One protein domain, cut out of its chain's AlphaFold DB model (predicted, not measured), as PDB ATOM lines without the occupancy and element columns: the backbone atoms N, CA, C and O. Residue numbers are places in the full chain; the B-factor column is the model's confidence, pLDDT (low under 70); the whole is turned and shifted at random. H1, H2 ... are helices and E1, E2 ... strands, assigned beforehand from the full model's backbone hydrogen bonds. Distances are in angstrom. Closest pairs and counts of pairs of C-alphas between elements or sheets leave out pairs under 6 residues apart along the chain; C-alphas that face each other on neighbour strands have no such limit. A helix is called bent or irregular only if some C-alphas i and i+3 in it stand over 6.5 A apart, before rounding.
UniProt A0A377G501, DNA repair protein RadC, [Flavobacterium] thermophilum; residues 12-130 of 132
ATOM      1  N   GLU A  12      -3.509  57.668 -38.093       80.56
ATOM      2  CA  GLU A  12      -2.543  58.097 -37.068       80.56
ATOM      3  C   GLU A  12      -2.619  57.242 -35.794       80.56
ATOM      4  O   GLU A  12      -1.603  57.033 -35.126       80.56
ATOM      5  N   ASP A  13      -3.816  56.777 -35.416       83.69
ATOM      6  CA  ASP A  13      -3.986  55.864 -34.279       83.69
ATOM      7  C   ASP A  13      -3.352  54.505 -34.596       83.69
ATOM      8  O   ASP A  13      -2.642  53.929 -33.773       83.69
ATOM      9  N   ALA A  14      -3.561  54.010 -35.816       82.00
ATOM     10  CA  ALA A  14      -2.969  52.759 -36.266       82.00
ATOM     11  C   ALA A  14      -1.444  52.862 -36.423       82.00
ATOM     12  O   ALA A  14      -0.735  51.937 -36.028       82.00
ATOM     13  N   TYR A  15      -0.920  53.998 -36.896       81.06
ATOM     14  CA  TYR A  15       0.516  54.273 -36.885       81.06
ATOM     15  C   TYR A  15       1.075  54.243 -35.458       81.06
ATOM     16  O   TYR A  15       2.072  53.568 -35.212       81.06
ATOM     17  N   ARG A  16       0.429  54.915 -34.491       84.06
ATOM     18  CA  ARG A  16       0.864  54.912 -33.080       84.06
ATOM     19  C   ARG A  16       0.877  53.508 -32.477       84.06
ATOM     20  O   ARG A  16       1.849  53.160 -31.809       84.06
ATOM     21  N   LEU A  17      -0.137  52.702 -32.787       85.44
ATOM     22  CA  LEU A  17      -0.208  51.297 -32.390       85.44
ATOM     23  C   LEU A  17       0.941  50.472 -32.986       85.44
ATOM     24  O   LEU A  17       1.532  49.644 -32.296       85.44
ATOM     25  N   LEU A  18       1.244  50.670 -34.271       82.81
ATOM     26  CA  LEU A  18       2.196  49.855 -35.030       82.81
ATOM     27  C   LEU A  18       3.650  50.322 -34.920       82.81
ATOM     28  O   LEU A  18       4.566  49.534 -35.164       82.81
ATOM     29  N   LYS A  19       3.878  51.577 -34.518       82.19
ATOM     30  CA  LYS A  19       5.202  52.193 -34.388       82.19
ATOM     31  C   LYS A  19       6.195  51.307 -33.619       82.19
ATOM     32  O   LYS A  19       7.272  51.067 -34.165       82.19
ATOM     33  N   PRO A  20       5.861  50.746 -32.436       81.06
ATOM     34  CA  PRO A  20       6.795  49.909 -31.678       81.06
ATOM     35  C   PRO A  20       7.146  48.582 -32.367       81.06
ATOM     36  O   PRO A  20       8.167  47.984 -32.056       81.06
ATOM     37  N   PHE A  21       6.308  48.100 -33.289       76.31
ATOM     38  CA  PHE A  21       6.488  46.803 -33.952       76.31
ATOM     39  C   PHE A  21       7.286  46.899 -35.260       76.31
ATOM     40  O   PHE A  21       7.890  45.908 -35.689       76.31
ATOM     41  N   LEU A  22       7.263  48.073 -35.902       74.94
ATOM     42  CA  LEU A  22       7.734  48.269 -37.273       74.94
ATOM     43  C   LEU A  22       8.883  49.274 -37.419       74.94
ATOM     44  O   LEU A  22       9.661  49.131 -38.354       74.94
ATOM     45  N   VAL A  23       9.020  50.270 -36.533       70.56
ATOM     46  CA  VAL A  23      10.044  51.324 -36.706       70.56
ATOM     47  C   VAL A  23      11.462  50.827 -36.429       70.56
ATOM     48  O   VAL A  23      12.379  51.211 -37.142       70.56
ATOM     49  N   GLU A  24      11.651  49.945 -35.450       68.38
ATOM     50  CA  GLU A  24      12.974  49.371 -35.140       68.38
ATOM     51  C   GLU A  24      13.258  48.070 -35.906       68.38
ATOM     52  O   GLU A  24      14.232  47.371 -35.634       68.38
ATOM     53  N   ALA A  25      12.393  47.699 -36.854       70.81
ATOM     54  CA  ALA A  25      12.595  46.501 -37.647       70.81
ATOM     55  C   ALA A  25      13.662  46.750 -38.726       70.81
ATOM     56  O   ALA A  25      13.456  47.517 -39.662       70.81
ATOM     57  N   ASP A  26      14.780  46.035 -38.609       73.31
ATOM     58  CA  ASP A  26      15.888  45.980 -39.572       73.31
ATOM     59  C   ASP A  26      15.508  45.318 -40.908       73.31
ATOM     60  O   ASP A  26      16.201  45.455 -41.916       73.31
ATOM     61  N   ARG A  27      14.383  44.600 -40.924       74.69
ATOM     62  CA  ARG A  27      13.811  43.939 -42.097       74.69
ATOM     63  C   ARG A  27      12.414  44.475 -42.377       74.69
ATOM     64  O   ARG A  27      11.684  44.851 -41.459       74.69
ATOM     65  N   GLU A  28      12.025  44.442 -43.648       78.44
ATOM     66  CA  GLU A  28      10.634  44.657 -44.049       78.44
ATOM     67  C   GLU A  28       9.739  43.618 -43.368       78.44
ATOM     68  O   GLU A  28      10.049  42.428 -43.343       78.44
ATOM     69  N   LYS A  29       8.637  44.065 -42.781       83.06
ATOM     70  CA  LYS A  29       7.632  43.233 -42.130       83.06
ATOM     71  C   LYS A  29       6.273  43.633 -42.660       83.06
ATOM     72  O   LYS A  29       5.929  44.807 -42.625       83.06
ATOM     73  N   PHE A  30       5.485  42.649 -43.073       84.62
ATOM     74  CA  PHE A  30       4.075  42.841 -43.384       84.62
ATOM     75  C   PHE A  30       3.241  42.360 -42.205       84.62
ATOM     76  O   PHE A  30       3.336  41.195 -41.800       84.62
ATOM     77  N   VAL A  31       2.420  43.246 -41.658       86.75
ATOM     78  CA  VAL A  31       1.610  42.983 -40.473       86.75
ATOM     79  C   VAL A  31       0.135  43.203 -40.744       86.75
ATOM     80  O   VAL A  31      -0.260  44.024 -41.567       86.75
ATOM     81  N   VAL A  32      -0.676  42.457 -40.007       87.69
ATOM     82  CA  VAL A  32      -2.131  42.518 -40.038       87.69
ATOM     83  C   VAL A  32      -2.618  42.785 -38.624       87.69
ATOM     84  O   VAL A  32      -2.380  41.988 -37.713       87.69
ATOM     85  N   VAL A  33      -3.317  43.898 -38.440       88.19
ATOM     86  CA  VAL A  33      -4.039  44.218 -37.211       88.19
ATOM     87  C   VAL A  33      -5.481  43.771 -37.384       88.19
ATOM     88  O   VAL A  33      -6.169  44.200 -38.305       88.19
ATOM     89  N   CYS A  34      -5.938  42.907 -36.492       88.25
ATOM     90  CA  CYS A  34      -7.317  42.451 -36.418       88.25
ATOM     91  C   CYS A  34      -8.106  43.362 -35.478       88.25
ATOM     92  O   CYS A  34      -7.652  43.632 -34.364       88.25
ATOM     93  N   LEU A  35      -9.279  43.815 -35.918       85.81
ATOM     94  CA  LEU A  35     -10.146  44.710 -35.159       85.81
ATOM     95  C   LEU A  35     -11.491  44.051 -34.838       85.81
ATOM     96  O   LEU A  35     -12.010  43.254 -35.624       85.81
ATOM     97  N   ASP A  36     -12.075  44.400 -33.691       86.19
ATOM     98  CA  ASP A  36     -13.470  44.079 -33.367       86.19
ATOM     99  C   ASP A  36     -14.466  45.067 -34.019       86.19
ATOM    100  O   ASP A  36     -14.083  46.019 -34.699       86.19
ATOM    101  N   THR A  37     -15.771  44.872 -33.792       83.06
ATOM    102  CA  THR A  37     -16.842  45.749 -34.316       83.06
ATOM    103  C   THR A  37     -16.813  47.176 -33.760       83.06
ATOM    104  O   THR A  37     -17.519  48.051 -34.259       83.06
ATOM    105  N   LYS A  38     -16.002  47.437 -32.732       84.62
ATOM    106  CA  LYS A  38     -15.771  48.760 -32.144       84.62
ATOM    107  C   LYS A  38     -14.430  49.349 -32.589       84.62
ATOM    108  O   LYS A  38     -14.021  50.359 -32.019       84.62
ATOM    109  N   ASN A  39     -13.764  48.768 -33.590       84.62
ATOM    110  CA  ASN A  39     -12.426  49.137 -34.057       84.62
ATOM    111  C   ASN A  39     -11.349  49.055 -32.961       84.62
ATOM    112  O   ASN A  39     -10.420  49.863 -32.930       84.62
ATOM    113  N   GLN A  40     -11.473  48.112 -32.029       89.25
ATOM    114  CA  GLN A  40     -10.458  47.862 -31.009       89.25
ATOM    115  C   GLN A  40      -9.500  46.762 -31.492       89.25
ATOM    116  O   GLN A  40      -9.980  45.731 -31.971       89.25
ATOM    117  N   PRO A  41      -8.173  46.934 -31.355       89.50
ATOM    118  CA  PRO A  41      -7.209  45.901 -31.719       89.50
ATOM    119  C   PRO A  41      -7.376  44.644 -30.862       89.50
ATOM    120  O   PRO A  41      -7.241  44.688 -29.638       89.50
ATOM    121  N   THR A  42      -7.642  43.513 -31.511       89.25
ATOM    122  CA  THR A  42      -7.764  42.202 -30.856       89.25
ATOM    123  C   THR A  42      -6.515  41.351 -31.049       89.25
ATOM    124  O   THR A  42      -6.130  40.618 -30.142       89.25
ATOM    125  N   ALA A  43      -5.845  41.483 -32.196       89.75
ATOM    126  CA  ALA A  43      -4.601  40.786 -32.503       89.75
ATOM    127  C   ALA A  43      -3.733  41.587 -33.480       89.75
ATOM    128  O   ALA A  43      -4.252  42.310 -34.329       89.75
ATOM    129  N   ILE A  44      -2.415  41.416 -33.386       89.94
ATOM    130  CA  ILE A  44      -1.438  41.909 -34.361       89.94
ATOM    131  C   ILE A  44      -0.610  40.704 -34.794       89.94
ATOM    132  O   ILE A  44       0.028  40.066 -33.961       89.94
ATOM    133  N   ASN A  45      -0.636  40.381 -36.085       89.38
ATOM    134  CA  ASN A  45       0.061  39.229 -36.645       89.38
ATOM    135  C   ASN A  45       1.051  39.676 -37.715       89.38
ATOM    136  O   ASN A  45       0.699  40.434 -38.615       89.38
ATOM    137  N   VAL A  46       2.281  39.171 -37.645       88.50
ATOM    138  CA  VAL A  46       3.274  39.341 -38.709       88.50
ATOM    139  C   VAL A  46       3.045  38.238 -39.739       88.50
ATOM    140  O   VAL A  46       3.272  37.066 -39.449       88.50
ATOM    141  N   CYS A  47       2.572  38.597 -40.931       84.69
ATOM    142  CA  CYS A  47       2.328  37.636 -42.009       84.69
ATOM    143  C   CYS A  47       3.563  37.411 -42.884       84.69
ATOM    144  O   CYS A  47       3.670  36.365 -43.519       84.69
ATOM    145  N   HIS A  48       4.490  38.371 -42.930       83.00
ATOM    146  CA  HIS A  48       5.719  38.242 -43.705       83.00
ATOM    147  C   HIS A  48       6.878  39.024 -43.081       83.00
ATOM    148  O   HIS A  48       6.659  40.079 -42.486       83.00
ATOM    149  N   VAL A  49       8.105  38.520 -43.249       82.94
ATOM    150  CA  VAL A  49       9.359  39.189 -42.872       82.94
ATOM    151  C   VAL A  49      10.378  39.009 -44.001       82.94
ATOM    152  O   VAL A  49      10.690  37.881 -44.375       82.94
ATOM    153  N   GLY A  50      10.942  40.103 -44.504       75.75
ATOM    154  CA  GLY A  50      11.832  40.153 -45.664       75.75
ATOM    155  C   GLY A  50      11.238  40.972 -46.810       75.75
ATOM    156  O   GLY A  50      10.110  41.448 -46.703       75.75
ATOM    157  N   SER A  51      12.003  41.121 -47.897       65.25
ATOM    158  CA  SER A  51      11.646  41.976 -49.036       65.25
ATOM    159  C   SER A  51      10.239  41.699 -49.566       65.25
ATOM    160  O   SER A  51       9.903  40.551 -49.878       65.25
ATOM    161  N   LEU A  52       9.435  42.753 -49.686       60.66
ATOM    162  CA  LEU A  52       8.060  42.717 -50.162       60.66
ATOM    163  C   LEU A  52       8.020  42.547 -51.688       60.66
ATOM    164  O   LEU A  52       7.669  43.443 -52.443       60.66
ATOM    165  N   ASN A  53       8.380  41.365 -52.183       58.25
ATOM    166  CA  ASN A  53       8.054  41.019 -53.563       58.25
ATOM    167  C   ASN A  53       6.543  40.727 -53.633       58.25
ATOM    168  O   ASN A  53       6.047  39.930 -52.835       58.25
ATOM    169  N   ALA A  54       5.818  41.293 -54.610       50.62
ATOM    170  CA  ALA A  54       4.365  41.102 -54.819       50.62
ATOM    171  C   ALA A  54       3.887  39.633 -54.850       50.62
ATOM    172  O   ALA A  54       2.692  39.346 -54.747       50.62
ATOM    173  N   SER A  55       4.816  38.692 -55.019       49.81
ATOM    174  CA  SER A  55       4.572  37.250 -55.010       49.81
ATOM    175  C   SER A  55       4.458  36.641 -53.599       49.81
ATOM    176  O   SER A  55       3.945  35.535 -53.458       49.81
ATOM    177  N   ILE A  56       4.917  37.328 -52.543       64.12
ATOM    178  CA  ILE A  56       5.111  36.693 -51.228       64.12
ATOM    179  C   ILE A  56       3.964  36.968 -50.241       64.12
ATOM    180  O   ILE A  56       3.602  36.083 -49.463       64.12
ATOM    181  N   VAL A  57       3.315  38.139 -50.293       73.94
ATOM    182  CA  VAL A  57       2.150  38.423 -49.431       73.94
ATOM    183  C   VAL A  57       0.900  37.767 -50.015       73.94
ATOM    184  O   VAL A  57       0.151  38.349 -50.800       73.94
ATOM    185  N   HIS A  58       0.676  36.512 -49.637       81.94
ATOM    186  CA  HIS A  58      -0.458  35.744 -50.129       81.94
ATOM    187  C   HIS A  58      -1.734  36.085 -49.331       81.94
ATOM    188  O   HIS A  58      -1.735  35.926 -48.105       81.94
ATOM    189  N   PRO A  59      -2.864  36.441 -49.983       83.25
ATOM    190  CA  PRO A  59      -4.114  36.775 -49.292       83.25
ATOM    191  C   PRO A  59      -4.573  35.719 -48.287       83.25
ATOM    192  O   PRO A  59      -5.133  36.043 -47.248       83.25
ATOM    193  N   ARG A  60      -4.279  34.445 -48.563       85.56
ATOM    194  CA  ARG A  60      -4.570  33.328 -47.654       85.56
ATOM    195  C   ARG A  60      -4.021  33.529 -46.236       85.56
ATOM    196  O   ARG A  60      -4.716  33.178 -45.292       85.56
ATOM    197  N   GLU A  61      -2.808  34.065 -46.085       86.81
ATOM    198  CA  GLU A  61      -2.162  34.203 -44.772       86.81
ATOM    199  C   GLU A  61      -2.770  35.376 -44.000       86.81
ATOM    200  O   GLU A  61      -3.076  35.253 -42.815       86.81
ATOM    201  N   VAL A  62      -3.060  36.472 -44.706       86.56
ATOM    202  CA  VAL A  62      -3.760  37.641 -44.155       86.56
ATOM    203  C   VAL A  62      -5.171  37.267 -43.697       86.56
ATOM    204  O   VAL A  62      -5.560  37.532 -42.560       86.56
ATOM    205  N   MET A  63      -5.930  36.579 -44.551       86.38
ATOM    206  CA  MET A  63      -7.298  36.168 -44.234       86.38
ATOM    207  C   MET A  63      -7.336  35.096 -43.145       86.38
ATOM    208  O   MET A  63      -8.241  35.100 -42.318       86.38
ATOM    209  N   LYS A  64      -6.342  34.201 -43.083       89.00
ATOM    210  CA  LYS A  64      -6.214  33.231 -41.989       89.00
ATOM    211  C   LYS A  64      -6.078  33.935 -40.638       89.00
ATOM    212  O   LYS A  64      -6.781  33.558 -39.704       89.00
ATOM    213  N   ALA A  65      -5.239  34.969 -40.542       88.38
ATOM    214  CA  ALA A  65      -5.100  35.770 -39.325       88.38
ATOM    215  C   ALA A  65      -6.425  36.445 -38.924       88.38
ATOM    216  O   ALA A  65      -6.824  36.366 -37.761       88.38
ATOM    217  N   ALA A  66      -7.130  37.031 -39.896       85.81
ATOM    218  CA  ALA A  66      -8.436  37.661 -39.702       85.81
ATOM    219  C   ALA A  66      -9.486  36.668 -39.160       85.81
ATOM    220  O   ALA A  66     -10.139  36.906 -38.141       85.81
ATOM    221  N   ILE A  67      -9.595  35.504 -39.809       85.62
ATOM    222  CA  ILE A  67     -10.565  34.456 -39.475       85.62
ATOM    223  C   ILE A  67     -10.296  33.881 -38.085       85.62
ATOM    224  O   ILE A  67     -11.212  33.805 -37.268       85.62
ATOM    225  N   LEU A  68      -9.047  33.500 -37.799       87.81
ATOM    226  CA  LEU A  68      -8.676  32.915 -36.508       87.81
ATOM    227  C   LEU A  68      -8.865  33.902 -35.349       87.81
ATOM    228  O   LEU A  68      -9.190  33.485 -34.240       87.81
ATOM    229  N   SER A  69      -8.722  35.203 -35.615       85.88
ATOM    230  CA  SER A  69      -8.921  36.262 -34.620       85.88
ATOM    231  C   SER A  69     -10.382  36.704 -34.484       85.88
ATOM    232  O   SER A  69     -10.667  37.609 -33.701       85.88
ATOM    233  N   ASN A  70     -11.313  36.097 -35.234       84.44
ATOM    234  CA  ASN A  70     -12.713  36.524 -35.323       84.44
ATOM    235  C   ASN A  70     -12.855  38.034 -35.599       84.44
ATOM    236  O   ASN A  70     -13.730  38.692 -35.034       84.44
ATOM    237  N   SER A  71     -11.971  38.592 -36.428       82.81
ATOM    238  CA  SER A  71     -11.925  40.030 -36.681       82.81
ATOM    239  C   SER A  71     -13.161  40.493 -37.446       82.81
ATOM    240  O   SER A  71     -13.534  39.854 -38.427       82.81
ATOM    241  N   ALA A  72     -13.741  41.626 -37.058       82.12
ATOM    242  CA  ALA A  72     -14.772  42.308 -37.835       82.12
ATOM    243  C   ALA A  72     -14.174  43.025 -39.055       82.12
ATOM    244  O   ALA A  72     -14.785  43.036 -40.122       82.12
ATOM    245  N   SER A  73     -12.972  43.584 -38.896       80.44
ATOM    246  CA  SER A  73     -12.199  44.269 -39.934       80.44
ATOM    247  C   SER A  73     -10.696  44.090 -39.690       80.44
ATOM    248  O   SER A  73     -10.278  43.635 -38.620       80.44
ATOM    249  N   ILE A  74      -9.876  44.413 -40.693       83.06
ATOM    250  CA  ILE A  74      -8.416  44.325 -40.598       83.06
ATOM    251  C   ILE A  74      -7.741  45.583 -41.131       83.06
ATOM    252  O   ILE A  74      -8.221  46.191 -42.082       83.06
ATOM    253  N   ILE A  75      -6.594  45.921 -40.554       85.75
ATOM    254  CA  ILE A  75      -5.646  46.900 -41.091       85.75
ATOM    255  C   ILE A  75      -4.400  46.135 -41.511       85.75
ATOM    256  O   ILE A  75      -3.965  45.230 -40.800       85.75
ATOM    257  N   VAL A  76      -3.817  46.502 -42.646       83.19
ATOM    258  CA  VAL A  76      -2.542  45.940 -43.090       83.19
ATOM    259  C   VAL A  76      -1.503  47.042 -43.194       83.19
ATOM    260  O   VAL A  76      -1.818  48.173 -43.556       83.19
ATOM    261  N   ALA A  77      -0.269  46.721 -42.830       82.25
ATOM    262  CA  ALA A  77       0.820  47.679 -42.851       82.25
ATOM    263  C   ALA A  77       2.148  46.990 -43.120       82.25
ATOM    264  O   ALA A  77       2.344  45.825 -42.762       82.25
ATOM    265  N   HIS A  78       3.089  47.744 -43.671       79.56
ATOM    266  CA  HIS A  78       4.483  47.337 -43.721       79.56
ATOM    267  C   HIS A  78       5.426  48.525 -43.564       79.56
ATOM    268  O   HIS A  78       5.034  49.686 -43.706       79.56
ATOM    269  N   ASN A  79       6.674  48.225 -43.215       76.94
ATOM    270  CA  ASN A  79       7.783  49.175 -43.204       76.94
ATOM    271  C   ASN A  79       8.680  48.962 -44.429       76.94
ATOM    272  O   ASN A  79       8.861  47.826 -44.854       76.94
ATOM    273  N   HIS A  80       9.303  50.037 -44.913       71.56
ATOM    274  CA  HIS A  80      10.457  49.983 -45.810       71.56
ATOM    275  C   HIS A  80      11.698  50.490 -45.056       71.56
ATOM    276  O   HIS A  80      11.779  51.682 -44.767       71.56
ATOM    277  N   PRO A  81      12.693  49.648 -44.723       67.00
ATOM    278  CA  PRO A  81      13.930  50.078 -44.070       67.00
ATOM    279  C   PRO A  81      14.679  51.191 -44.818       67.00
ATOM    280  O   PRO A  81      15.448  51.923 -44.206       67.00
ATOM    281  N   SER A  82      14.443  51.337 -46.128       65.88
ATOM    282  CA  SER A  82      15.032  52.384 -46.971       65.88
ATOM    283  C   SER A  82      14.502  53.796 -46.694       65.88
ATOM    284  O   SER A  82      15.145  54.761 -47.092       65.88
ATOM    285  N   GLY A  83      13.349  53.939 -46.029       63.06
ATOM    286  CA  GLY A  83      12.749  55.247 -45.738       63.06
ATOM    287  C   GLY A  83      11.858  55.825 -46.847       63.06
ATOM    288  O   GLY A  83      11.292  56.901 -46.661       63.06
ATOM    289  N   HIS A  84      11.715  55.144 -47.989       63.66
ATOM    290  CA  HIS A  84      10.896  55.628 -49.103       63.66
ATOM    291  C   HIS A  84       9.401  55.376 -48.878       63.66
ATOM    292  O   HIS A  84       8.949  54.241 -48.768       63.66
ATOM    293  N   CYS A  85       8.636  56.468 -48.867       60.47
ATOM    294  CA  CYS A  85       7.215  56.466 -48.524       60.47
ATOM    295  C   CYS A  85       6.282  56.254 -49.723       60.47
ATOM    296  O   CYS A  85       5.074  56.150 -49.531       60.47
ATOM    297  N   GLU A  86       6.812  56.235 -50.947       66.06
ATOM    298  CA  GLU A  86       5.989  56.054 -52.141       66.06
ATOM    299  C   GLU A  86       5.587  54.581 -52.298       66.06
ATOM    300  O   GLU A  86       6.467  53.715 -52.313       66.06
ATOM    301  N   PRO A  87       4.282  54.278 -52.440       69.50
ATOM    302  CA  PRO A  87       3.832  52.920 -52.689       69.50
ATOM    303  C   PRO A  87       4.392  52.421 -54.020       69.50
ATOM    304  O   PRO A  87       4.232  53.056 -55.068       69.50
ATOM    305  N   SER A  88       5.012  51.245 -53.993       73.62
ATOM    306  CA  SER A  88       5.428  50.557 -55.210       73.62
ATOM    307  C   SER A  88       4.205  50.053 -55.993       73.62
ATOM    308  O   SER A  88       3.075  49.986 -55.492       73.62
ATOM    309  N   ARG A  89       4.402  49.667 -57.260       79.44
ATOM    310  CA  ARG A  89       3.312  49.065 -58.054       79.44
ATOM    311  C   ARG A  89       2.835  47.756 -57.427       79.44
ATOM    312  O   ARG A  89       1.649  47.432 -57.485       79.44
ATOM    313  N   GLU A  90       3.768  47.045 -56.819       75.62
ATOM    314  CA  GLU A  90       3.608  45.801 -56.094       75.62
ATOM    315  C   GLU A  90       2.687  45.990 -54.880       75.62
ATOM    316  O   GLU A  90       1.741  45.218 -54.710       75.62
ATOM    317  N   ASP A  91       2.880  47.058 -54.104       74.00
ATOM    318  CA  ASP A  91       2.033  47.405 -52.952       74.00
ATOM    319  C   ASP A  91       0.581  47.658 -53.368       74.00
ATOM    320  O   ASP A  91      -0.368  47.146 -52.761       74.00
ATOM    321  N   ILE A  92       0.395  48.396 -54.466       77.88
ATOM    322  CA  ILE A  92      -0.927  48.677 -55.037       77.88
ATOM    323  C   ILE A  92      -1.606  47.376 -55.483       77.88
ATOM    324  O   ILE A  92      -2.811  47.195 -55.280       77.88
ATOM    325  N   GLU A  93      -0.863  46.460 -56.105       80.81
ATOM    326  CA  GLU A  93      -1.408  45.182 -56.557       80.81
ATOM    327  C   GLU A  93      -1.788  44.269 -55.382       80.81
ATOM    328  O   GLU A  93      -2.887  43.704 -55.375       80.81
ATOM    329  N   VAL A  94      -0.932  44.171 -54.361       78.62
ATOM    330  CA  VAL A  94      -1.219  43.430 -53.123       78.62
ATOM    331  C   VAL A  94      -2.471  43.992 -52.454       78.62
ATOM    332  O   VAL A  94      -3.388  43.230 -52.140       78.62
ATOM    333  N   THR A  95      -2.569  45.316 -52.325       77.94
ATOM    334  CA  THR A  95      -3.749  45.991 -51.768       77.94
ATOM    335  C   THR A  95      -5.020  45.590 -52.513       77.94
ATOM    336  O   THR A  95      -5.989  45.146 -51.897       77.94
ATOM    337  N   LYS A  96      -5.018  45.668 -53.852       80.81
ATOM    338  CA  LYS A  96      -6.175  45.291 -54.683       80.81
ATOM    339  C   LYS A  96      -6.579  43.829 -54.483       80.81
ATOM    340  O   LYS A  96      -7.765  43.540 -54.326       80.81
ATOM    341  N   ARG A  97      -5.605  42.911 -54.463       82.69
ATOM    342  CA  ARG A  97      -5.849  41.472 -54.252       82.69
ATOM    343  C   ARG A  97      -6.455  41.197 -52.876       82.69
ATOM    344  O   ARG A  97      -7.371  40.385 -52.766       82.69
ATOM    345  N   LEU A  98      -5.971  41.873 -51.834       80.88
ATOM    346  CA  LEU A  98      -6.491  41.710 -50.478       80.88
ATOM    347  C   LEU A  98      -7.901  42.285 -50.321       80.88
ATOM    348  O   LEU A  98      -8.744  41.641 -49.698       80.88
ATOM    349  N   VAL A  99      -8.185  43.440 -50.929       78.19
ATOM    350  CA  VAL A  99      -9.539  44.018 -50.953       78.19
ATOM    351  C   VAL A  99     -10.525  43.047 -51.603       78.19
ATOM    352  O   VAL A  99     -11.615  42.828 -51.072       78.19
ATOM    353  N   GLU A 100     -10.148  42.423 -52.719       82.12
ATOM    354  CA  GLU A 100     -11.014  41.451 -53.391       82.12
ATOM    355  C   GLU A 100     -11.221  40.181 -52.551       82.12
ATOM    356  O   GLU A 100     -12.355  39.737 -52.361       82.12
ATOM    357  N   ALA A 101     -10.153  39.640 -51.955       81.94
ATOM    358  CA  ALA A 101     -10.253  38.500 -51.043       81.94
ATOM    359  C   ALA A 101     -11.152  38.804 -49.830       81.94
ATOM    360  O   ALA A 101     -11.985  37.978 -49.441       81.94
ATOM    361  N   GLY A 102     -11.032  40.009 -49.268       76.44
ATOM    362  CA  GLY A 102     -11.870  40.504 -48.182       76.44
ATOM    363  C   GLY A 102     -13.348  40.582 -48.563       76.44
ATOM    364  O   GLY A 102     -14.203  40.095 -47.825       76.44
ATOM    365  N   ARG A 103     -13.664  41.103 -49.756       75.69
ATOM    366  CA  ARG A 103     -15.043  41.147 -50.277       75.69
ATOM    367  C   ARG A 103     -15.653  39.760 -50.432       75.69
ATOM    368  O   ARG A 103     -16.812  39.562 -50.060       75.69
ATOM    369  N   ILE A 104     -14.895  38.805 -50.971       75.94
ATOM    370  CA  ILE A 104     -15.350  37.416 -51.126       75.94
ATOM    371  C   ILE A 104     -15.647  36.807 -49.752       75.94
ATOM    372  O   ILE A 104     -16.712  36.218 -49.562       75.94
ATOM    373  N   HIS A 105     -14.759  37.002 -48.774       69.69
ATOM    374  CA  HIS A 105     -14.965  36.506 -47.416       69.69
ATOM    375  C   HIS A 105     -16.236  37.075 -46.771       69.69
ATOM    376  O   HIS A 105     -17.060  36.306 -46.274       69.69
ATOM    377  N   SER A 106     -16.449  38.392 -46.848       64.81
ATOM    378  CA  SER A 106     -17.649  39.043 -46.302       64.81
ATOM    379  C   SER A 106     -18.944  38.523 -46.928       64.81
ATOM    380  O   SER A 106     -19.952  38.378 -46.243       64.81
ATOM    381  N   ARG A 107     -18.933  38.201 -48.231       60.88
ATOM    382  CA  ARG A 107     -20.102  37.631 -48.927       60.88
ATOM    383  C   ARG A 107     -20.437  36.215 -48.464       60.88
ATOM    384  O   ARG A 107     -21.614  35.867 -48.379       60.88
ATOM    385  N   ILE A 108     -19.420  35.398 -48.193       58.31
ATOM    386  CA  ILE A 108     -19.596  34.014 -47.738       58.31
ATOM    387  C   ILE A 108     -20.042  33.987 -46.267       58.31
ATOM    388  O   ILE A 108     -20.863  33.154 -45.886       58.31
ATOM    389  N   ASN A 109     -19.569  34.927 -45.445       54.16
ATOM    390  CA  ASN A 109     -19.764  34.930 -43.995       54.16
ATOM    391  C   ASN A 109     -20.973  35.777 -43.527       54.16
ATOM    392  O   ASN A 109     -20.869  36.563 -42.588       54.16
ATOM    393  N   ARG A 110     -22.142  35.609 -44.173       48.81
ATOM    394  CA  ARG A 110     -23.373  36.417 -43.969       48.81
ATOM    395  C   ARG A 110     -23.989  36.415 -42.551       48.81
ATOM    396  O   ARG A 110     -24.948  37.144 -42.332       48.81
ATOM    397  N   ASN A 111     -23.452  35.644 -41.599       42.81
ATOM    398  CA  ASN A 111     -23.962  35.536 -40.218       42.81
ATOM    399  C   ASN A 111     -23.138  36.310 -39.178       42.81
ATOM    400  O   ASN A 111     -23.434  36.261 -37.984       42.81
ATOM    401  N   ARG A 112     -22.102  37.025 -39.606       45.28
ATOM    402  CA  ARG A 112     -21.413  38.017 -38.786       45.28
ATOM    403  C   ARG A 112     -21.356  39.286 -39.607       45.28
ATOM    404  O   ARG A 112     -20.997  39.219 -40.779       45.28
ATOM    405  N   GLU A 113     -21.687  40.422 -39.006       40.78
ATOM    406  CA  GLU A 113     -21.439  41.769 -39.537       40.78
ATOM    407  C   GLU A 113     -19.920  42.013 -39.647       40.78
ATOM    408  O   GLU A 113     -19.332  42.877 -39.005       40.78
ATOM    409  N   THR A 114     -19.249  41.175 -40.433       38.50
ATOM    410  CA  THR A 114     -17.831  41.236 -40.742       38.50
ATOM    411  C   THR A 114     -17.738  42.228 -41.879       38.50
ATOM    412  O   THR A 114     -17.713  41.885 -43.063       38.50
ATOM    413  N   LEU A 115     -17.841  43.497 -41.512       36.22
ATOM    414  CA  LEU A 115     -17.558  44.586 -42.413       36.22
ATOM    415  C   LEU A 115     -16.054  44.538 -42.696       36.22
ATOM    416  O   LEU A 115     -15.274  45.274 -42.096       36.22
ATOM    417  N   VAL A 116     -15.659  43.819 -43.750       39.03
ATOM    418  CA  VAL A 116     -14.623  44.364 -44.643       39.03
ATOM    419  C   VAL A 116     -15.244  45.585 -45.342       39.03
ATOM    420  O   VAL A 116     -15.536  45.590 -46.535       39.03
ATOM    421  N   GLY A 117     -15.604  46.577 -44.531       31.36
ATOM    422  CA  GLY A 117     -15.990  47.913 -44.924       31.36
ATOM    423  C   GLY A 117     -14.726  48.739 -45.165       31.36
ATOM    424  O   GLY A 117     -13.617  48.229 -45.026       31.36
ATOM    425  N   PRO A 118     -14.869  50.020 -45.518       31.00
ATOM    426  CA  PRO A 118     -13.835  50.844 -46.151       31.00
ATOM    427  C   PRO A 118     -12.563  51.096 -45.323       31.00
ATOM    428  O   PRO A 118     -11.641  51.721 -45.833       31.00
ATOM    429  N   LEU A 119     -12.455  50.582 -44.093       36.50
ATOM    430  CA  LEU A 119     -11.198  50.530 -43.342       36.50
ATOM    431  C   LEU A 119     -10.301  49.380 -43.830       36.50
ATOM    432  O   LEU A 119      -9.791  48.596 -43.040       36.50
ATOM    433  N   PHE A 120     -10.085  49.287 -45.138       41.47
ATOM    434  CA  PHE A 120      -8.878  48.659 -45.657       41.47
ATOM    435  C   PHE A 120      -7.834  49.769 -45.753       41.47
ATOM    436  O   PHE A 120      -7.584  50.316 -46.823       41.47
ATOM    437  N   PHE A 121      -7.289  50.182 -44.608       43.19
ATOM    438  CA  PHE A 121      -6.121  51.044 -44.640       43.19
ATOM    439  C   PHE A 121      -4.932  50.156 -44.959       43.19
ATOM    440  O   PHE A 121      -4.531  49.319 -44.149       43.19
ATOM    441  N   PHE A 122      -4.408  50.319 -46.166       45.75
ATOM    442  CA  PHE A 122      -3.036  49.958 -46.436       45.75
ATOM    443  C   PHE A 122      -2.199  51.086 -45.845       45.75
ATOM    444  O   PHE A 122      -2.046  52.139 -46.452       45.75
ATOM    445  N   ILE A 123      -1.797  50.931 -44.585       48.81
ATOM    446  CA  ILE A 123      -0.984  51.946 -43.922       48.81
ATOM    447  C   ILE A 123       0.447  51.666 -44.325       48.81
ATOM    448  O   ILE A 123       1.117  50.808 -43.746       48.81
ATOM    449  N   HIS A 124       0.932  52.419 -45.305       48.16
ATOM    450  CA  HIS A 124       2.363  52.616 -45.413       48.16
ATOM    451  C   HIS A 124       2.800  53.323 -44.130       48.16
ATOM    452  O   HIS A 124       2.444  54.476 -43.892       48.16
ATOM    453  N   MET A 125       3.583  52.648 -43.280       42.62
ATOM    454  CA  MET A 125       4.081  53.229 -42.019       42.62
ATOM    455  C   MET A 125       4.862  54.533 -42.214       42.62
ATOM    456  O   MET A 125       5.144  55.252 -41.260       42.62
ATOM    457  N   GLN A 126       5.227  54.814 -43.454       41.31
ATOM    458  CA  GLN A 126       6.016  55.944 -43.879       41.31
ATOM    459  C   GLN A 126       5.184  57.093 -44.472       41.31
ATOM    460  O   GLN A 126       5.630  58.232 -44.393       41.31
ATOM    461  N   GLU A 127       3.931  56.869 -44.896       34.12
ATOM    462  CA  GLU A 127       3.014  57.978 -45.220       34.12
ATOM    463  C   GLU A 127       2.795  58.885 -43.996       34.12
ATOM    464  O   GLU A 127       2.805  60.102 -44.129       34.12
ATOM    465  N   PHE A 128       2.737  58.321 -42.784       34.38
ATOM    466  CA  PHE A 128       2.647  59.098 -41.538       34.38
ATOM    467  C   PHE A 128       3.970  59.689 -41.043       34.38
ATOM    468  O   PHE A 128       3.949  60.596 -40.212       34.38
ATOM    469  N   ALA A 129       5.111  59.217 -41.551       31.86
ATOM    470  CA  ALA A 129       6.413  59.830 -41.287       31.86
ATOM    471  C   ALA A 129       6.670  61.056 -42.188       31.86
ATOM    472  O   ALA A 129       7.424  61.939 -41.795       31.86
ATOM    473  N   CYS A 130       6.006  61.141 -43.349       30.23
ATOM    474  CA  CYS A 130       6.041  62.294 -44.260       30.23
ATOM    475  C   CYS A 130       5.066  63.432 -43.892       30.23
ATOM    476  O   CYS A 130       5.091  64.477 -44.536       30.23
TER     477      CYS A 130
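AT A GLANCE: This is residues 12 to 130 of the 132 residues of the protein "DNA repair protein RadC" of [Flavobacterium] thermophilum (UniProt A0A377G501). A twisted sheet of four strands has the helix H2 and the long helix H3 over one face and the short helix H1 over the other, three layers in all. The printed part has 119 residues with three named helices and four named strands, in the order H1 E1 E2 H2 E3 H3 E4. The sheet runs E2, E1, E3, E4 and is mixed; the class is mixed, helices and strands. The whole is compact, with a radius of gyration of the C-alphas of 13.6 A, and elongated, spanning 43 by 28 by 21 A.

IN THESE COORDINATES: E2 is residues 41 to 49, 21.1 A long; E1 29 to 35, 19.2 A; E3 73 to 78, 17.4 A; E4 122 to 124, 6.1 A. H3 is residues 89 to 108, 29.3 A; H2 59 to 68, 14.1 A; H1 12 to 22, 14.2 A, irregular, with C-alphas 17 and 20 7.2 A apart. C-alpha 12 is at (-2.543, 58.097, -37.068), C-alpha 124 at (2.363, 52.616, -45.413).

HOW THE PARTS SIT: E1 and E2 are an antiparallel hairpin, N 34 and O 43 2.8 A apart. E1 and E3 are antiparallel, N 33 and O 75 2.8 A apart. E3 and E4 are parallel, N 123 and O 76 2.9 A apart. H2 is over E1, height over the sheet 8.8 A; their closest C-alphas, Cys 34 and Ala 66, are 5.9 A apart. With residues 97 to 102 alone H3 touches H2, closest C-alphas Leu 98 and Pro 59, 5.6 A, at a steep tilt of 44 degrees. E3, H3, E4 are a strand-helix-strand unit, parallel neighbours joined through a helix; E2, H2, E3 are a split one, with E1 between; both crossovers are right-handed. H1 is on the opposite face, height 8.5 A; its closest C-alpha to E4 is Tyr 15, 7.6 A from Ile 123. O i to N i+4 pairs are within hydrogen-bond range throughout H2 and H3, and 5 of 7 in H1.

THE WHOLE: The C-alphas farthest apart, Ser 82 and Asn 111, are 43.0 A apart. The printed part has no cut; the link H3 to E4 is long. Confidence is under 70 at residues 24, 51 to 56, 81 to 87 and 105 to 130.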